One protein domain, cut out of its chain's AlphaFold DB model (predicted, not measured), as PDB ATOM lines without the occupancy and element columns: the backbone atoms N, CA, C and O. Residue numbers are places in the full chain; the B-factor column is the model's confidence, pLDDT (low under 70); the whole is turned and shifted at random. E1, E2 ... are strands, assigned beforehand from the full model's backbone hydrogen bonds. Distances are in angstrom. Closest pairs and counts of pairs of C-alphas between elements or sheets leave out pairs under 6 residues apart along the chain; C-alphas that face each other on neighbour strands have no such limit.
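AT A GLANCE: This is residues 39 to 78 of the 78 residues of an uncharacterized protein of Cereibacter changlensis (UniProt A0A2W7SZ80). The model shows little regular structure: a small ribbon of two parallel strands, E1 and E2, with the long looping link between them wound to one side and a tail, residues 72 to 78, running on from E2 and making much of the length. The printed part has 40 residues, with two named strands, E1 then E2, and no named helix. The class is all strand, with 8 residues in named elements. The whole is only just compact, close to loose, with a radius of gyration of the C-alphas of 10.6 A, and only just elongated, spanning 36 by 18 by 13 A.

IN THESE COORDINATES: E1 is residues 40 to 43, 10.1 A long, with C-alpha 40 at (-35.927, 24.347, -11.262). E2 is residues 68 to 71, 10.2 A long, ending with C-alpha 71 at (-37.995, 26.811, -0.607).

HOW THE PARTS SIT: E1 and E2 are parallel neighbours at 23 degrees. C-alphas 41 and 69 face each other at 5.1 A. N 43 and O 70 are within hydrogen-bond range at 2.9 A.

THE WHOLE: The C-alphas of Thr 66 and Leu 78 are farthest apart, 36.3 A. The link from E1 to E2, 24 residues, is long. The printed part has no cut. Residues 39 and 74 to 77 have pLDDT under 70.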
ATOM      1  N   ALA A  39     -34.929  25.851 -15.602       65.94
ATOM      2  CA  ALA A  39     -34.176  25.159 -14.569       65.94
ATOM      3  C   ALA A  39     -34.897  25.377 -13.229       65.94
ATOM      4  O   ALA A  39     -35.143  26.513 -12.813       65.94
ATOM      5  N   GLN A  40     -35.306  24.288 -12.578       79.00
ATOM      6  CA  GLN A  40     -35.927  24.347 -11.262       79.00
ATOM      7  C   GLN A  40     -34.845  24.134 -10.209       79.00
ATOM      8  O   GLN A  40     -34.250  23.064 -10.132       79.00
ATOM      9  N   ALA A  41     -34.630  25.134  -9.363       85.94
ATOM     10  CA  ALA A  41     -33.634  25.085  -8.305       85.94
ATOM     11  C   ALA A  41     -34.320  25.096  -6.937       85.94
ATOM     12  O   ALA A  41     -35.241  25.870  -6.670       85.94
ATOM     13  N   THR A  42     -33.886  24.208  -6.047       90.50
ATOM     14  CA  THR A  42     -34.484  24.070  -4.715       90.50
ATOM     15  C   THR A  42     -33.529  24.582  -3.649       90.50
ATOM     16  O   THR A  42     -32.384  24.139  -3.585       90.50
ATOM     17  N   TRP A  43     -34.013  25.470  -2.782       92.19
ATOM     18  CA  TRP A  43     -33.262  25.932  -1.618       92.19
ATOM     19  C   TRP A  43     -33.155  24.814  -0.574       92.19
ATOM     20  O   TRP A  43     -34.165  24.266  -0.115       92.19
ATOM     21  N   THR A  44     -31.924  24.491  -0.189       91.56
ATOM     22  CA  THR A  44     -31.566  23.482   0.813       91.56
ATOM     23  C   THR A  44     -31.111  24.116   2.127       91.56
ATOM     24  O   THR A  44     -31.360  23.541   3.187       91.56
ATOM     25  N   GLY A  45     -30.472  25.291   2.074       91.69
ATOM     26  CA  GLY A  45     -29.865  25.943   3.240       91.69
ATOM     27  C   GLY A  45     -28.762  25.106   3.901       91.69
ATOM     28  O   GLY A  45     -28.626  25.133   5.122       91.69
ATOM     29  N   ALA A  46     -28.046  24.293   3.115       92.38
ATOM     30  CA  ALA A  46     -27.057  23.337   3.612       92.38
ATOM     31  C   ALA A  46     -25.749  23.984   4.098       92.38
ATOM     32  O   ALA A  46     -25.096  23.438   4.985       92.38
ATOM     33  N   VAL A  47     -25.359  25.124   3.522       94.94
ATOM     34  CA  VAL A  47     -24.102  25.825   3.828       94.94
ATOM     35  C   VAL A  47     -24.337  26.988   4.791       94.94
ATOM     36  O   VAL A  47     -23.583  27.169   5.743       94.94
ATOM     37  N   SER A  48     -25.373  27.789   4.556       93.81
ATOM     38  CA  SER A  48     -25.677  28.989   5.336       93.81
ATOM     39  C   SER A  48     -27.158  29.375   5.214       93.81
ATOM     40  O   SER A  48     -27.943  28.728   4.521       93.81
ATOM     41  N   SER A  49     -27.551  30.454   5.891       92.88
ATOM     42  CA  SER A  49     -28.860  31.096   5.716       92.88
ATOM     43  C   SER A  49     -28.866  32.210   4.660       92.88
ATOM     44  O   SER A  49     -29.874  32.897   4.532       92.88
ATOM     45  N   ASP A  50     -27.757  32.425   3.948       93.44
ATOM     46  CA  ASP A  50     -27.608  33.489   2.951       93.44
ATOM     47  C   ASP A  50     -28.060  33.022   1.558       93.44
ATOM     48  O   ASP A  50     -27.487  32.082   0.995       93.44
ATOM     49  N   PHE A  51     -29.092  33.679   1.020       89.38
ATOM     50  CA  PHE A  51     -29.778  33.291  -0.215       89.38
ATOM     51  C   PHE A  51     -28.859  33.289  -1.445       89.38
ATOM     52  O   PHE A  51     -29.009  32.439  -2.329       89.38
ATOM     53  N   ASP A  52     -27.858  34.170  -1.445       93.31
ATOM     54  CA  ASP A  52     -26.921  34.362  -2.556       93.31
ATOM     55  C   ASP A  52     -25.738  33.379  -2.515       93.31
ATOM     56  O   ASP A  52     -24.864  33.375  -3.383       93.31
ATOM     57  N   THR A  53     -25.699  32.485  -1.524       94.06
ATOM     58  CA  THR A  53     -24.699  31.419  -1.471       94.06
ATOM     59  C   THR A  53     -25.136  30.245  -2.350       94.06
ATOM     60  O   THR A  53     -26.036  29.481  -2.003       94.06
ATOM     61  N   ALA A  54     -24.436  30.037  -3.466       93.62
ATOM     62  CA  ALA A  54     -24.707  28.972  -4.439       93.62
ATOM     63  C   ALA A  54     -24.792  27.555  -3.825       93.62
ATOM     64  O   ALA A  54     -25.625  26.746  -4.227       93.62
ATOM     65  N   GLY A  55     -23.992  27.274  -2.790       93.06
ATOM     66  CA  GLY A  55     -24.014  25.991  -2.075       93.06
ATOM     67  C   GLY A  55     -25.309  25.694  -1.305       93.06
ATOM     68  O   GLY A  55     -25.511  24.566  -0.861       93.06
ATOM     69  N   ASN A  56     -26.207  26.672  -1.157       93.50
ATOM     70  CA  ASN A  56     -27.530  26.474  -0.567       93.50
ATOM     71  C   ASN A  56     -28.597  26.042  -1.583       93.50
ATOM     72  O   ASN A  56     -29.749  25.854  -1.195       93.50
ATOM     73  N   TRP A  57     -28.243  25.869  -2.855       92.31
ATOM     74  CA  TRP A  57     -29.156  25.484  -3.929       92.31
ATOM     75  C   TRP A  57     -28.837  24.086  -4.457       92.31
ATOM     76  O   TRP A  57     -27.675  23.698  -4.544       92.31
ATOM     77  N   SER A  58     -29.868  23.323  -4.833       90.75
ATOM     78  CA  SER A  58     -29.715  21.945  -5.334       90.75
ATOM     79  C   SER A  58     -28.820  21.826  -6.570       90.75
ATOM     80  O   SER A  58     -28.111  20.837  -6.707       90.75
ATOM     81  N   GLU A  59     -28.832  22.843  -7.430       88.25
ATOM     82  CA  GLU A  59     -28.030  22.903  -8.659       88.25
ATOM     83  C   GLU A  59     -26.620  23.474  -8.425       88.25
ATOM     84  O   GLU A  59     -25.835  23.606  -9.360       88.25
ATOM     85  N   GLY A  60     -26.287  23.860  -7.186       89.94
ATOM     86  CA  GLY A  60     -24.999  24.476  -6.856       89.94
ATOM     87  C   GLY A  60     -24.788  25.860  -7.479       89.94
ATOM     88  O   GLY A  60     -23.652  26.322  -7.553       89.94
ATOM     89  N   VAL A  61     -25.863  26.515  -7.926       89.19
ATOM     90  CA  VAL A  61     -25.882  27.868  -8.497       89.19
ATOM     91  C   VAL A  61     -27.060  28.660  -7.934       89.19
ATOM     92  O   VAL A  61     -28.099  28.085  -7.610       89.19
ATOM     93  N   VAL A  62     -26.903  29.983  -7.824       90.44
ATOM     94  CA  VAL A  62     -28.005  30.878  -7.445       90.44
ATOM     95  C   VAL A  62     -28.972  30.998  -8.634       90.44
ATOM     96  O   VAL A  62     -28.506  31.274  -9.742       90.44
ATOM     97  N   PRO A  63     -30.288  30.787  -8.449       87.38
ATOM     98  CA  PRO A  63     -31.262  30.881  -9.529       87.38
ATOM     99  C   PRO A  63     -31.378  32.316 -10.043       87.38
ATOM    100  O   PRO A  63     -31.427  33.262  -9.257       87.38
ATOM    101  N   ASP A  64     -31.467  32.472 -11.361       83.44
ATOM    102  CA  ASP A  64     -31.737  33.760 -11.999       83.44
ATOM    103  C   ASP A  64     -33.246  34.004 -12.193       83.44
ATOM    104  O   ASP A  64     -34.090  33.166 -11.868       83.44
ATOM    105  N   SER A  65     -33.609  35.159 -12.761       78.94
ATOM    106  CA  SER A  65     -35.006  35.554 -12.990       78.94
ATOM    107  C   SER A  65     -35.789  34.638 -13.939       78.94
ATOM    108  O   SER A  65     -36.994  34.823 -14.100       78.94
ATOM    109  N   THR A  66     -35.127  33.693 -14.609       74.81
ATOM    110  CA  THR A  66     -35.770  32.716 -15.497       74.81
ATOM    111  C   THR A  66     -35.994  31.367 -14.821       74.81
ATOM    112  O   THR A  66     -36.668  30.503 -15.377       74.81
ATOM    113  N   SER A  67     -35.472  31.180 -13.613       70.88
ATOM    114  CA  SER A  67     -35.516  29.915 -12.888       70.88
ATOM    115  C   SER A  67     -36.658  29.888 -11.872       70.88
ATOM    116  O   SER A  67     -36.948  30.879 -11.200       70.88
ATOM    117  N   LEU A  68     -37.307  28.733 -11.713       75.00
ATOM    118  CA  LEU A  68     -38.308  28.543 -10.659       75.00
ATOM    119  C   LEU A  68     -37.610  28.102  -9.369       75.00
ATOM    120  O   LEU A  68     -37.023  27.019  -9.315       75.00
ATOM    121  N   SER A  69     -37.695  28.925  -8.322       72.69
ATOM    122  CA  SER A  69     -37.123  28.623  -7.007       72.69
ATOM    123  C   SER A  69     -38.175  28.063  -6.046       72.69
ATOM    124  O   SER A  69     -39.200  28.706  -5.811       72.69
ATOM    125  N   PHE A  70     -37.907  26.912  -5.424       79.56
ATOM    126  CA  PHE A  70     -38.738  26.374  -4.340       79.56
ATOM    127  C   PHE A  70     -37.963  26.342  -3.023       79.56
ATOM    128  O   PHE A  70     -36.870  25.779  -2.949       79.56
ATOM    129  N   VAL A  71     -38.544  26.906  -1.964       79.38
ATOM    130  CA  VAL A  71     -37.995  26.811  -0.607       79.38
ATOM    131  C   VAL A  71     -38.614  25.612   0.090       79.38
ATOM    132  O   VAL A  71     -39.822  25.586   0.309       79.38
ATOM    133  N   ARG A  72     -37.795  24.621   0.466       75.38
ATOM    134  CA  ARG A  72     -38.277  23.486   1.262       75.38
ATOM    135  C   ARG A  72     -38.689  23.975   2.654       75.38
ATOM    136  O   ARG A  72     -37.825  24.445   3.398       75.38
ATOM    137  N   PRO A  73     -39.967  23.839   3.055       72.25
ATOM    138  CA  PRO A  73     -40.353  24.085   4.434       72.25
ATOM    139  C   PRO A  73     -39.631  23.073   5.322       72.25
ATOM    140  O   PRO A  73     -39.647  21.872   5.040       72.25
ATOM    141  N   ARG A  74     -39.001  23.532   6.408       67.06
ATOM    142  CA  ARG A  74     -38.522  22.612   7.445       67.06
ATOM    143  C   ARG A  74     -39.737  21.864   7.987       67.06
ATOM    144  O   ARG A  74     -40.720  22.502   8.366       67.06
ATOM    145  N   ALA A  75     -39.682  20.533   7.986       67.88
ATOM    146  CA  ALA A  75     -40.732  19.721   8.584       67.88
ATOM    147  C   ALA A  75     -40.956  20.205  10.023       67.88
ATOM    148  O   ALA A  75     -40.005  20.291  10.804       67.88
ATOM    149  N   ARG A  76     -42.194  20.592  10.347       67.44
ATOM    150  CA  ARG A  76     -42.566  20.946  11.717       67.44
ATOM    151  C   ARG A  76     -42.437  19.659  12.548       67.44
ATOM    152  O   ARG A  76     -43.096  18.685  12.181       67.44
ATOM    153  N   PRO A  77     -41.601  19.616  13.599       65.12
ATOM    154  CA  PRO A  77     -41.560  18.461  14.487       65.12
ATOM    155  C   PRO A  77     -42.949  18.273  15.109       65.12
ATOM    156  O   PRO A  77     -43.554  19.263  15.535       65.12
ATOM    157  N   LEU A  78     -43.457  17.039  15.080       71.38
ATOM    158  CA  LEU A  78     -44.667  16.629  15.800       71.38
ATOM    159  C   LEU A  78     -44.339  16.369  17.271       71.38
ATOM    160  O   LEU A  78     -43.234  15.840  17.526       71.38
TER     161      LEU A  78